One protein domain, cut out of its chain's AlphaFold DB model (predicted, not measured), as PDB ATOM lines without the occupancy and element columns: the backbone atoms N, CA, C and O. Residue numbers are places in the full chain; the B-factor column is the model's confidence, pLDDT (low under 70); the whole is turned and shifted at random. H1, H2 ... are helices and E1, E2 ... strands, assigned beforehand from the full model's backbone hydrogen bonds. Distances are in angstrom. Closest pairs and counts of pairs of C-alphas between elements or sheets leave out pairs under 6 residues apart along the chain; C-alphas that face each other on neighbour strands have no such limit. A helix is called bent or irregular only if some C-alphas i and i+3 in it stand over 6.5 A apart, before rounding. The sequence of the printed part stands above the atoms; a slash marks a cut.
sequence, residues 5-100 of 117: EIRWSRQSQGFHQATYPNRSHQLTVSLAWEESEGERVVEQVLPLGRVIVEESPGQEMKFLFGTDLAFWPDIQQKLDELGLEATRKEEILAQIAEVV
ATOM      1  N   GLU A   5     110.496  98.563  86.231       91.50
ATOM      2  CA  GLU A   5     111.575  98.172  85.323       91.50
ATOM      3  C   GLU A   5     111.403  98.744  83.911       91.50
ATOM      4  O   GLU A   5     110.289  98.980  83.441       91.50
ATOM      5  N   ILE A   6     112.528  98.969  83.228       93.12
ATOM      6  CA  ILE A   6     112.553  99.434  81.843       93.12
ATOM      7  C   ILE A   6     112.596  98.235  80.905       93.12
ATOM      8  O   ILE A   6     113.464  97.370  81.016       93.12
ATOM      9  N   ARG A   7     111.670  98.202  79.948       93.88
ATOM     10  CA  ARG A   7     111.597  97.172  78.912       93.88
ATOM     11  C   ARG A   7     111.768  97.790  77.537       93.88
ATOM     12  O   ARG A   7     111.121  98.780  77.201       93.88
ATOM     13  N   TRP A   8     112.599  97.151  76.723       92.88
ATOM     14  CA  TRP A   8     112.798  97.509  75.326       92.88
ATOM     15  C   TRP A   8     112.154  96.470  74.425       92.88
ATOM     16  O   TRP A   8     112.357  95.269  74.588       92.88
ATOM     17  N   SER A   9     111.399  96.941  73.443       92.44
ATOM     18  CA  SER A   9     110.848  96.106  72.381       92.44
ATOM     19  C   SER A   9     111.363  96.580  71.032       92.44
ATOM     20  O   SER A   9     111.495  97.779  70.784       92.44
ATOM     21  N   ARG A  10     111.665  95.623  70.155       90.62
ATOM     22  CA  ARG A  10     112.161  95.865  68.802       90.62
ATOM     23  C   ARG A  10     111.143  95.346  67.800       90.62
ATOM     24  O   ARG A  10     110.822  94.161  67.803       90.62
ATOM     25  N   GLN A  11     110.672  96.219  66.920       88.12
ATOM     26  CA  GLN A  11     109.759  95.867  65.835       88.12
ATOM     27  C   GLN A  11     110.419  96.171  64.493       88.12
ATOM     28  O   GLN A  11     110.909  97.274  64.265       88.12
ATOM     29  N   SER A  12     110.465  95.190  63.596       82.06
ATOM     30  CA  SER A  12     110.972  95.393  62.237       82.06
ATOM     31  C   SER A  12     109.935  96.148  61.413       82.06
ATOM     32  O   SER A  12     108.804  95.682  61.291       82.06
ATOM     33  N   GLN A  13     110.313  97.286  60.829       69.19
ATOM     34  CA  GLN A  13     109.463  97.955  59.847       69.19
ATOM     35  C   GLN A  13     109.812  97.416  58.458       69.19
ATOM     36  O   GLN A  13     110.947  97.516  57.994       69.19
ATOM     37  N   GLY A  14     108.852  96.746  57.826       55.66
ATOM     38  CA  GLY A  14     109.066  96.074  56.553       55.66
ATOM     39  C   GLY A  14     109.005  97.029  55.365       55.66
ATOM     40  O   GLY A  14     107.948  97.568  55.074       55.66
ATOM     41  N   PHE A  15     110.106  97.128  54.624       51.28
ATOM     42  CA  PHE A  15     110.123  96.906  53.176       51.28
ATOM     43  C   PHE A  15     111.462  96.238  52.842       51.28
ATOM     44  O   PHE A  15     112.500  96.889  52.760       51.28
ATOM     45  N   HIS A  16     111.454  94.911  52.692       51.16
ATOM     46  CA  HIS A  16     112.589  94.177  52.138       51.16
ATOM     47  C   HIS A  16     112.702  94.511  50.646       51.16
ATOM     48  O   HIS A  16     112.167  93.796  49.802       51.16
ATOM     49  N   GLN A  17     113.393  95.593  50.295       49.50
ATOM     50  CA  GLN A  17     114.027  95.634  48.984       49.50
ATOM     51  C   GLN A  17     115.270  94.755  49.076       49.50
ATOM     52  O   GLN A  17     116.172  95.031  49.862       49.50
ATOM     53  N   ALA A  18     115.316  93.686  48.279       54.91
ATOM     54  CA  ALA A  18     116.449  92.759  48.192       54.91
ATOM     55  C   ALA A  18     117.796  93.445  47.855       54.91
ATOM     56  O   ALA A  18     118.843  92.808  47.885       54.91
ATOM     57  N   THR A  19     117.765  94.740  47.537       53.25
ATOM     58  CA  THR A  19     118.880  95.580  47.102       53.25
ATOM     59  C   THR A  19     119.591  96.357  48.215       53.25
ATOM     60  O   THR A  19     120.667  96.882  47.944       53.25
ATOM     61  N   TYR A  20     119.053  96.442  49.441       54.81
ATOM     62  CA  TYR A  20     119.686  97.205  50.530       54.81
ATOM     63  C   TYR A  20     119.982  96.318  51.757       54.81
ATOM     64  O   TYR A  20     119.068  95.670  52.268       54.81
ATOM     65  N   PRO A  21     121.236  96.272  52.257       64.06
ATOM     66  CA  PRO A  21     121.623  95.415  53.386       64.06
ATOM     67  C   PRO A  21     121.130  95.923  54.752       64.06
ATOM     68  O   PRO A  21     121.202  95.184  55.735       64.06
ATOM     69  N   ASN A  22     120.630  97.158  54.821       72.69
ATOM     70  CA  ASN A  22     120.280  97.821  56.072       72.69
ATOM     71  C   ASN A  22     118.831  97.516  56.465       72.69
ATOM     72  O   ASN A  22     117.924  97.540  55.630       72.69
ATOM     73  N   ARG A  23     118.601  97.234  57.750       77.69
ATOM     74  CA  ARG A  23     117.270  96.950  58.298       77.69
ATOM     75  C   ARG A  23     116.844  98.062  59.240       77.69
ATOM     76  O   ARG A  23     117.543  98.371  60.199       77.69
ATOM     77  N   SER A  24     115.677  98.642  58.981       83.56
ATOM     78  CA  SER A  24     115.065  99.616  59.882       83.56
ATOM     79  C   SER A  24     114.234  98.917  60.958       83.56
ATOM     80  O   SER A  24     113.385  98.065  60.675       83.56
ATOM     81  N   HIS A  25     114.464  99.302  62.206       86.12
ATOM     82  CA  HIS A  25     113.750  98.815  63.376       86.12
ATOM     83  C   HIS A  25     113.192  99.981  64.172       86.12
ATOM     84  O   HIS A  25     113.859 100.988  64.371       86.12
ATOM     85  N   GLN A  26     111.983  99.822  64.687       89.00
ATOM     86  CA  GLN A  26     111.453 100.694  65.717       89.00
ATOM     87  C   GLN A  26     111.784 100.092  67.082       89.00
ATOM     88  O   GLN A  26     111.346  98.983  67.398       89.00
ATOM     89  N   LEU A  27     112.543 100.827  67.888       90.38
ATOM     90  CA  LEU A  27     112.743 100.538  69.301       90.38
ATOM     91  C   LEU A  27     111.691 101.300  70.099       90.38
ATOM     92  O   LEU A  27     111.539 102.506  69.922       90.38
ATOM     93  N   THR A  28     110.956 100.601  70.959       91.50
ATOM     94  CA  THR A  28     109.995 101.214  71.884       91.50
ATOM     95  C   THR A  28     110.420 100.893  73.305       91.50
ATOM     96  O   THR A  28     110.593  99.719  73.645       91.50
ATOM     97  N   VAL A  29     110.588 101.936  74.112       94.56
ATOM     98  CA  VAL A  29     110.879 101.829  75.539       94.56
ATOM     99  C   VAL A  29     109.590 101.947  76.334       94.56
ATOM    100  O   VAL A  29     108.785 102.847  76.088       94.56
ATOM    101  N   SER A  30     109.413 101.053  77.299       94.75
ATOM    102  CA  SER A  30     108.260 101.011  78.191       94.75
ATOM    103  C   SER A  30     108.700 100.920  79.648       94.75
ATOM    104  O   SER A  30     109.704 100.279  79.958       94.75
ATOM    105  N   LEU A  31     107.919 101.524  80.540       93.50
ATOM    106  CA  LEU A  31     108.013 101.331  81.981       93.50
ATOM    107  C   LEU A  31     107.017 100.246  82.383       93.50
ATOM    108  O   LEU A  31     105.827 100.395  82.115       93.50
ATOM    109  N   ALA A  32     107.489  99.172  83.002       92.56
ATOM    110  CA  ALA A  32     106.641  98.124  83.552       92.56
ATOM    111  C   ALA A  32     106.681  98.161  85.081       92.56
ATOM    112  O   ALA A  32     107.746  98.388  85.656       92.56
ATOM    113  N   TRP A  33     105.545  97.959  85.743       91.31
ATOM    114  CA  TRP A  33     105.479  97.869  87.200       91.31
ATOM    115  C   TRP A  33     104.344  96.977  87.679       91.31
ATOM    116  O   TRP A  33     103.353  96.777  86.988       91.31
ATOM    117  N   GLU A  34     104.495  96.444  88.884       90.25
ATOM    118  CA  GLU A  34     103.461  95.641  89.533       90.25
ATOM    119  C   GLU A  34     102.520  96.533  90.346       90.25
ATOM    120  O   GLU A  34     102.950  97.243  91.256       90.25
ATOM    121  N   GLU A  35     101.226  96.471  90.055       85.44
ATOM    122  CA  GLU A  35     100.184  97.147  90.819       85.44
ATOM    123  C   GLU A  35      99.259  96.113  91.465       85.44
ATOM    124  O   GLU A  35      98.857  95.126  90.847       85.44
ATOM    125  N   SER A  36      98.957  96.298  92.751       82.31
ATOM    126  CA  SER A  36      98.021  95.429  93.464       82.31
ATOM    127  C   SER A  36      96.596  95.940  93.273       82.31
ATOM    128  O   SER A  36      96.203  96.934  93.878       82.31
ATOM    129  N   GLU A  37      95.807  95.231  92.473       82.50
ATOM    130  CA  GLU A  37      94.368  95.445  92.344       82.50
ATOM    131  C   GLU A  37      93.627  94.443  93.246       82.50
ATOM    132  O   GLU A  37      93.288  93.321  92.854       82.50
ATOM    133  N   GLY A  38      93.403  94.832  94.506       81.81
ATOM    134  CA  GLY A  38      92.756  93.977  95.507       81.81
ATOM    135  C   GLY A  38      93.621  92.774  95.894       81.81
ATOM    136  O   GLY A  38      94.708  92.941  96.438       81.81
ATOM    137  N   GLU A  39      93.140  91.556  95.626       82.75
ATOM    138  CA  GLU A  39      93.875  90.303  95.895       82.75
ATOM    139  C   GLU A  39      94.822  89.889  94.751       82.75
ATOM    140  O   GLU A  39      95.493  88.859  94.848       82.75
ATOM    141  N   ARG A  40      94.875  90.646  93.647       82.38
ATOM    142  CA  ARG A  40      95.668  90.300  92.460       82.38
ATOM    143  C   ARG A  40      96.803  91.290  92.252       82.38
ATOM    144  O   ARG A  40      96.619  92.494  92.380       82.38
ATOM    145  N   VAL A  41      97.967  90.767  91.879       84.19
ATOM    146  CA  VAL A  41      99.080  91.571  91.366       84.19
ATOM    147  C   VAL A  41      98.975  91.570  89.847       84.19
ATOM    148  O   VAL A  41      99.001  90.504  89.230       84.19
ATOM    149  N   VAL A  42      98.804  92.752  89.263       88.19
ATOM    150  CA  VAL A  42      98.713  92.956  87.818       88.19
ATOM    151  C   VAL A  42      99.947  93.719  87.360       88.19
ATOM    152  O   VAL A  42     100.368  94.689  87.985       88.19
ATOM    153  N   GLU A  43     100.544  93.264  86.265       89.75
ATOM    154  CA  GLU A  43     101.625  93.990  85.613       89.75
ATOM    155  C   GLU A  43     101.042  95.101  84.733       89.75
ATOM    156  O   GLU A  43     100.292  94.836  83.792       89.75
ATOM    157  N   GLN A  44     101.413  96.339  85.033       91.19
ATOM    158  CA  GLN A  44     101.139  97.511  84.218       91.19
ATOM    159  C   GLN A  44     102.331  97.794  83.311       91.19
ATOM    160  O   GLN A  44     103.483  97.671  83.727       91.19
ATOM    161  N   VAL A  45     102.062  98.196  82.067       92.00
ATOM    162  CA  VAL A  45     103.099  98.550  81.090       92.00
ATOM    163  C   VAL A  45     102.721  99.850  80.391       92.00
ATOM    164  O   VAL A  45     101.728  99.909  79.668       92.00
ATOM    165  N   LEU A  46     103.553 100.880  80.546       92.31
ATOM    166  CA  LEU A  46     103.384 102.179  79.900       92.31
ATOM    167  C   LEU A  46     104.471 102.414  78.840       92.31
ATOM    168  O   LEU A  46     105.647 102.520  79.195       92.31
ATOM    169  N   PRO A  47     104.124 102.564  77.550       93.00
ATOM    170  CA  PRO A  47     105.092 102.946  76.526       93.00
ATOM    171  C   PRO A  47     105.539 104.402  76.718       93.00
ATOM    172  O   PRO A  47     104.745 105.336  76.580       93.00
ATOM    173  N   LEU A  48     106.830 104.607  76.977       92.31
ATOM    174  CA  LEU A  48     107.428 105.921  77.209       92.31
ATOM    175  C   LEU A  48     107.812 106.603  75.890       92.31
ATOM    176  O   LEU A  48     107.358 107.709  75.610       92.31
ATOM    177  N   GLY A  49     108.562 105.936  75.019       90.06
ATOM    178  CA  GLY A  49     109.102 106.564  73.811       90.06
ATOM    179  C   GLY A  49     109.401 105.568  72.705       90.06
ATOM    180  O   GLY A  49     109.505 104.365  72.946       90.06
ATOM    181  N   ARG A  50     109.539 106.075  71.477       91.38
ATOM    182  CA  ARG A  50     109.909 105.277  70.303       91.38
ATOM    183  C   ARG A  50     110.979 105.979  69.478       91.38
ATOM    184  O   ARG A  50     110.892 107.182  69.265       91.38
ATOM    185  N   VAL A  51     111.944 105.219  68.980       88.94
ATOM    186  CA  VAL A  51     112.994 105.707  68.081       88.94
ATOM    187  C   VAL A  51     113.173 104.716  66.939       88.94
ATOM    188  O   VAL A  51     112.971 103.513  67.125       88.94
ATOM    189  N   ILE A  52     113.512 105.202  65.746       86.88
ATOM    190  CA  ILE A  52     113.827 104.323  64.619       86.88
ATOM    191  C   ILE A  52     115.342 104.223  64.508       86.88
ATOM    192  O   ILE A  52     116.050 105.230  64.468       86.88
ATOM    193  N   VAL A  53     115.827 102.990  64.455       86.38
ATOM    194  CA  VAL A  53     117.234 102.665  64.268       86.38
ATOM    195  C   VAL A  53     117.421 101.895  62.977       86.38
ATOM    196  O   VAL A  53     116.581 101.090  62.578       86.38
ATOM    197  N   GLU A  54     118.548 102.128  62.335       86.19
ATOM    198  CA  GLU A  54     119.033 101.360  61.212       86.19
ATOM    199  C   GLU A  54     120.142 100.422  61.689       86.19
ATOM    200  O   GLU A  54     121.130 100.847  62.287       86.19
ATOM    201  N   GLU A  55     119.975  99.132  61.421       82.12
ATOM    202  CA  GLU A  55     120.991  98.114  61.651       82.12
ATOM    203  C   GLU A  55     121.645  97.743  60.321       82.12
ATOM    204  O   GLU A  55     120.969  97.326  59.376       82.12
ATOM    205  N   SER A  56     122.969  97.885  60.257       81.31
ATOM    206  CA  SER A  56     123.794  97.408  59.145       81.31
ATOM    207  C   SER A  56     124.628  96.206  59.611       81.31
ATOM    208  O   SER A  56     125.116  96.221  60.743       81.31
ATOM    209  N   PRO A  57     124.840  95.169  58.777       75.50
ATOM    210  CA  PRO A  57     125.637  94.007  59.165       75.50
ATOM    211  C   PRO A  57     127.041  94.398  59.657       75.50
ATOM    212  O   PRO A  57     127.800  95.034  58.930       75.50
ATOM    213  N   GLY A  58     127.386  94.008  60.888       76.69
ATOM    214  CA  GLY A  58     128.705  94.260  61.483       76.69
ATOM    215  C   GLY A  58     128.971  95.708  61.914       76.69
ATOM    216  O   GLY A  58     130.113  96.023  62.237       76.69
ATOM    217  N   GLN A  59     127.959  96.582  61.918       77.12
ATOM    218  CA  GLN A  59     128.070  97.955  62.420       77.12
ATOM    219  C   GLN A  59     127.153  98.186  63.621       77.12
ATOM    220  O   GLN A  59     126.171  97.471  63.826       77.12
ATOM    221  N   GLU A  60     127.472  99.215  64.402       77.81
ATOM    222  CA  GLU A  60     126.597  99.707  65.466       77.81
ATOM    223  C   GLU A  60     125.271 100.223  64.891       77.81
ATOM    224  O   GLU A  60     125.205 100.710  63.756       77.81
ATOM    225  N   MET A  61     124.203 100.114  65.685       79.25
ATOM    226  CA  MET A  61     122.895 100.645  65.309       79.25
ATOM    227  C   MET A  61     122.979 102.164  65.157       79.25
ATOM    228  O   MET A  61     123.492 102.859  66.034       79.25
ATOM    229  N   LYS A  62     122.439 102.687  64.058       82.69
ATOM    230  CA  LYS A  62     122.385 104.128  63.799       82.69
ATOM    231  C   LYS A  62     120.985 104.654  64.042       82.69
ATOM    232  O   LYS A  62     120.028 104.144  63.472       82.69
ATOM    233  N   PHE A  63     120.853 105.701  64.844       80.81
ATOM    234  CA  PHE A  63     119.583 106.406  65.003       80.81
ATOM    235  C   PHE A  63     119.242 107.164  63.719       80.81
ATOM    236  O   PHE A  63     120.071 107.913  63.199       80.81
ATOM    237  N   LEU A  64     118.031 106.968  63.193       76.56
ATOM    238  CA  LEU A  64     117.586 107.715  62.022       76.56
ATOM    239  C   LEU A  64     117.294 109.167  62.413       76.56
ATOM    240  O   LEU A  64     116.509 109.437  63.328       76.56
ATOM    241  N   PHE A  65     117.920 110.087  61.679       65.69
ATOM    242  CA  PHE A  65     117.838 111.530  61.897       65.69
ATOM    243  C   PHE A  65     116.387 112.010  62.005       65.69
ATOM    244  O   PHE A  65     115.567 111.751  61.123       65.69
ATOM    245  N   GLY A  66     116.078 112.744  63.076       64.69
ATOM    246  CA  GLY A  66     114.764 113.341  63.299       64.69
ATOM    247  C   GLY A  66     113.815 112.485  64.136       64.69
ATOM    248  O   GLY A  66     112.814 113.011  64.617       64.69
ATOM    249  N   THR A  67     114.123 111.203  64.363       67.00
ATOM    250  CA  THR A  67     113.349 110.352  65.290       67.00
ATOM    251  C   THR A  67     113.786 110.512  66.746       67.00
ATOM    252  O   THR A  67     113.004 110.293  67.664       67.00
ATOM    253  N   ASP A  68     115.014 110.974  66.949       68.38
ATOM    254  CA  ASP A  68     115.633 111.328  68.223       68.38
ATOM    255  C   ASP A  68     115.116 112.659  68.796       68.38
ATOM    256  O   ASP A  68     115.051 112.825  70.016       68.38
ATOM    257  N   LEU A  69     114.695 113.586  67.927       68.75
ATOM    258  CA  LEU A  69     114.242 114.928  68.316       68.75
ATOM    259  C   LEU A  69     112.994 114.913  69.210       68.75
ATOM    260  O   LEU A  69     112.893 115.730  70.121       68.75
ATOM    261  N   ALA A  70     112.052 114.003  68.952       77.50
ATOM    262  CA  ALA A  70     110.834 113.858  69.755       77.50
ATOM    263  C   ALA A  70     111.003 112.862  70.916       77.50
ATOM    264  O   ALA A  70     110.301 112.955  71.916       77.50
ATOM    265  N   PHE A  71     111.968 111.942  70.820       87.38
ATOM    266  CA  PHE A  71     112.123 110.831  71.761       87.38
ATOM    267  C   PHE A  71     112.288 111.286  73.217       87.38
ATOM    268  O   PHE A  71     111.567 110.832  74.104       87.38
ATOM    269  N   TRP A  72     113.231 112.194  73.472       89.06
ATOM    270  CA  TRP A  72     113.530 112.651  74.830       89.06
ATOM    271  C   TRP A  72     112.454 113.559  75.437       89.06
ATOM    272  O   TRP A  72     112.104 113.326  76.597       89.06
ATOM    273  N   PRO A  73     111.906 114.549  74.703       88.62
ATOM    274  CA  PRO A  73     110.751 115.313  75.166       88.62
ATOM    275  C   PRO A  73     109.547 114.431  75.521       88.62
ATOM    276  O   PRO A  73     108.987 114.596  76.605       88.62
ATOM    277  N   ASP A  74     109.205 113.451  74.676       89.12
ATOM    278  CA  ASP A  74     108.065 112.551  74.902       89.12
ATOM    279  C   ASP A  74     108.229 111.737  76.196       89.12
ATOM    280  O   ASP A  74     107.291 111.585  76.981       89.12
ATOM    281  N   ILE A  75     109.439 111.223  76.440       90.81
ATOM    282  CA  ILE A  75     109.751 110.464  77.656       90.81
ATOM    283  C   ILE A  75     109.672 111.358  78.886       90.81
ATOM    284  O   ILE A  75     109.092 110.954  79.891       90.81
ATOM    285  N   GLN A  76     110.248 112.562  78.827       89.69
ATOM    286  CA  GLN A  76     110.202 113.495  79.952       89.69
ATOM    287  C   GLN A  76     108.763 113.837  80.317       89.69
ATOM    288  O   GLN A  76     108.404 113.682  81.481       89.69
ATOM    289  N   GLN A  77     107.944 114.192  79.323       90.69
ATOM    290  CA  GLN A  77     106.539 114.520  79.528       90.69
ATOM    291  C   GLN A  77     105.783 113.375  80.213       90.69
ATOM    292  O   GLN A  77     105.128 113.593  81.228       90.69
ATOM    293  N   LYS A  78     105.907 112.140  79.715       91.31
ATOM    294  CA  LYS A  78     105.193 110.996  80.304       91.31
ATOM    295  C   LYS A  78     105.670 110.641  81.707       91.31
ATOM    296  O   LYS A  78     104.873 110.224  82.538       91.31
ATOM    297  N   LEU A  79     106.966 110.784  81.985       90.38
ATOM    298  CA  LEU A  79     107.486 110.572  83.337       90.38
ATOM    299  C   LEU A  79     107.022 111.670  84.305       90.38
ATOM    300  O   LEU A  79     106.809 111.375  85.478       90.38
ATOM    301  N   ASP A  80     106.850 112.907  83.827       90.25
ATOM    302  CA  ASP A  80     106.266 114.002  84.610       90.25
ATOM    303  C   ASP A  80     104.784 113.757  84.921       90.25
ATOM    304  O   ASP A  80     104.349 113.968  86.052       90.25
ATOM    305  N   GLU A  81     104.023 113.233  83.957       91.25
ATOM    306  CA  GLU A  81     102.612 112.856  84.135       91.25
ATOM    307  C   GLU A  81     102.416 111.741  85.179       91.25
ATOM    308  O   GLU A  81     101.389 111.704  85.855       91.25
ATOM    309  N   LEU A  82     103.410 110.864  85.364       86.06
ATOM    310  CA  LEU A  82     103.386 109.803  86.378       86.06
ATOM    311  C   LEU A  82     103.633 110.299  87.812       86.06
ATOM    312  O   LEU A  82     103.477 109.520  88.751       86.06
ATOM    313  N   GLY A  83     104.044 111.558  88.004       83.19
ATOM    314  CA  GLY A  83     104.285 112.122  89.336       83.19
ATOM    315  C   GLY A  83     105.375 111.393  90.136       83.19
ATOM    316  O   GLY A  83     105.304 111.334  91.363       83.19
ATOM    317  N   LEU A  84     106.361 110.802  89.450       84.88
ATOM    318  CA  LEU A  84     107.462 110.066  90.078       84.88
ATOM    319  C   LEU A  84     108.376 110.994  90.892       84.88
ATOM    320  O   LEU A  84     108.551 112.170  90.571       84.88
ATOM    321  N   GLU A  85     109.034 110.440  91.913       88.56
ATOM    322  CA  GLU A  85     110.089 111.147  92.643       88.56
ATOM    323  C   GLU A  85     111.253 111.515  91.704       88.56
ATOM    324  O   GLU A  85     111.629 110.730  90.829       88.56
ATOM    325  N   ALA A  86     111.858 112.691  91.911       88.25
ATOM    326  CA  ALA A  86     112.935 113.211  91.067       88.25
ATOM    327  C   ALA A  86     114.097 112.212  90.912       88.25
ATOM    328  O   ALA A  86     114.509 111.922  89.790       88.25
ATOM    329  N   THR A  87     114.545 111.610  92.016       89.31
ATOM    330  CA  THR A  87     115.608 110.593  92.032       89.31
ATOM    331  C   THR A  87     115.258 109.403  91.139       89.31
ATOM    332  O   THR A  87     116.059 108.959  90.320       89.31
ATOM    333  N   ARG A  88     114.015 108.914  91.229       88.38
ATOM    334  CA  ARG A  88     113.563 107.762  90.443       88.38
ATOM    335  C   ARG A  88     113.432 108.098  88.961       88.38
ATOM    336  O   ARG A  88     113.758 107.273  88.105       88.38
ATOM    337  N   LYS A  89     112.979 109.313  88.650       89.62
ATOM    338  CA  LYS A  89     112.937 109.827  87.280       89.62
ATOM    339  C   LYS A  89     114.342 109.882  86.680       89.62
ATOM    340  O   LYS A  89     114.528 109.449  85.546       89.62
ATOM    341  N   GLU A  90     115.331 110.366  87.428       90.06
ATOM    342  CA  GLU A  90     116.729 110.414  86.984       90.06
ATOM    343  C   GLU A  90     117.311 109.020  86.728       90.06
ATOM    344  O   GLU A  90     117.930 108.816  85.684       90.06
ATOM    345  N   GLU A  91     117.044 108.045  87.600       90.94
ATOM    346  CA  GLU A  91     117.451 106.646  87.402       90.94
ATOM    347  C   GLU A  91     116.872 106.049  86.113       90.94
ATOM    348  O   GLU A  91     117.585 105.399  85.347       90.94
ATOM    349  N   ILE A  92     115.581 106.281  85.854       91.12
ATOM    350  CA  ILE A  92     114.921 105.826  84.626       91.12
ATOM    351  C   ILE A  92     115.553 106.500  83.406       91.12
ATOM    352  O   ILE A  92     115.901 105.831  82.434       91.12
ATOM    353  N   LEU A  93     115.739 107.819  83.451       91.19
ATOM    354  CA  LEU A  93     116.350 108.566  82.353       91.19
ATOM    355  C   LEU A  93     117.794 108.118  82.088       91.19
ATOM    356  O   LEU A  93     118.206 108.112  80.928       91.19
ATOM    357  N   ALA A  94     118.551 107.745  83.122       90.44
ATOM    358  CA  ALA A  94     119.903 107.211  82.991       90.44
ATOM    359  C   ALA A  94     119.905 105.839  82.303       90.44
ATOM    360  O   ALA A  94     120.622 105.668  81.322       90.44
ATOM    361  N   GLN A  95     119.037 104.911  82.726       90.56
ATOM    362  CA  GLN A  95     118.896 103.596  82.082       90.56
ATOM    363  C   GLN A  95     118.499 103.707  80.604       90.56
ATOM    364  O   GLN A  95     118.971 102.952  79.760       90.56
ATOM    365  N   ILE A  96     117.638 104.669  80.264       90.81
ATOM    366  CA  ILE A  96     117.255 104.911  78.868       90.81
ATOM    367  C   ILE A  96     118.438 105.475  78.065       90.81
ATOM    368  O   ILE A  96     118.625 105.097  76.905       90.81
ATOM    369  N   ALA A  97     119.249 106.340  78.683       89.88
ATOM    370  CA  ALA A  97     120.402 106.976  78.050       89.88
ATOM    371  C   ALA A  97     121.534 105.998  77.696       89.88
ATOM    372  O   ALA A  97     122.329 106.306  76.811       89.88
ATOM    373  N   GLU A  98     121.595 104.829  78.344       89.56
ATOM    374  CA  GLU A  98     122.536 103.754  77.995       89.56
ATOM    375  C   GLU A  98     122.269 103.173  76.599       89.56
ATOM    376  O   GLU A  98     123.198 102.726  75.930       89.56
ATOM    377  N   VAL A  99     121.009 103.191  76.149       86.56
ATOM    378  CA  VAL A  99     120.608 102.650  74.840       86.56
ATOM    379  C   VAL A  99     120.494 103.753  73.803       86.56
ATOM    380  O   VAL A  99     121.001 103.608  72.697       86.56
ATOM    381  N   VAL A 100     119.817 104.851  74.140       85.94
ATOM    382  CA  VAL A 100     119.609 105.990  73.241       85.94
ATOM    383  C   VAL A 100     120.297 107.186  73.870       85.94
ATOM    384  O   VAL A 100     119.734 107.744  74.802       85.94
TER     385      VAL A 100
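What this domain is: This is residues 5 to 100 of the 117 residues of an uncharacterized protein of Magnetofaba australis IT-1 (UniProt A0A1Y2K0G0). A long, narrow, twisted ribbon of three antiparallel strands, E1, E2 and E3, has two helices, H1 and H2, over one face, while its other face is bare. The ends of E2 and E3 run past E1 as a two-strand hairpin, and the link between E1 and E2 extends at the opposite end of the long axis. The 96 printed residues hold the named elements E1, E2, E3, H1 and H2 in that order along the chain, with sheet order E1, E2, E3. The class is mixed, helices and strands, and the whole is loose, with a radius of gyration of the C-alphas of 16.1 A and an elongated outline of 54 by 28 by 20 A.

Where its parts are: Find C-alpha 5 at (111.575, 98.172, 85.323), where E1 begins; it runs through residues 5 to 12 for 23.3 A. E2, residues 23 to 37, comes back over 41.1 A. E3, residues 40 to 55, begins at C-alpha 40, (95.668, 90.300, 92.460), spans 40.6 A and bends by 72 degrees at residue 52. H1, residues 68 to 81, is 20.6 A long and only just irregular: C-alphas 69 and 72 are 6.9 A apart. H2, residues 86 to 97, is 16.3 A long and ends at C-alpha 97, (120.402, 106.976, 78.050).

How they stand to each other: Start at the sheet, a meander, each strand the antiparallel neighbour of the one before. In the hairpin E1 and E2, at 146 degrees, look for N 7 and O 30, 2.9 A apart, within hydrogen-bond range. In the hairpin E2 and E3, at 165 degrees, N 33 and O 44 are 2.9 A apart, also within range. Residues 53 to 54 of E3 also pair, antiparallel, with residues 62 to 63. H1 and H2 are on the same face, a two-layer arrangement of helices on one face of a sheet. H1 has a height over the sheet of 6.7 A and only just lies over E3, with 3 of its C-alphas falling on it; it runs along the strands, at 11 degrees to E3 on the local plane. Its closest C-alphas to E3 are those of Ile 75 and Leu 48, 5.1 A apart. H2 has a height over the sheet of 9.9 A, lies over E2 and runs along the strands, at 23 degrees to E2 on the local plane. The closest C-alphas of H2 and E1 are those of Ile 92 and Ile 6, 7.4 A apart. H1 and H2 are close but not clearly touching, with Leu 79 and Lys 89 their closest C-alphas at 6.8 A, and stand at a shallow tilt of 26 degrees, opposite ways. In H2 each O i to N i+4 pair is within hydrogen-bond range; in H1, 8 of 10 are.

The domain as a whole: The C-alphas farthest apart are those of Thr 19 and Glu 39, at 55.1 A. The printed part has no cut. The link from E3 to H1 is long, 12 residues. Residues 81 to 87, of which 81 belongs to H1 and 86 to 87 to H2, stand free. Mean pLDDT of the printed part is 83.4; look for values under 70 at residues 13 to 21 and 65 to 69.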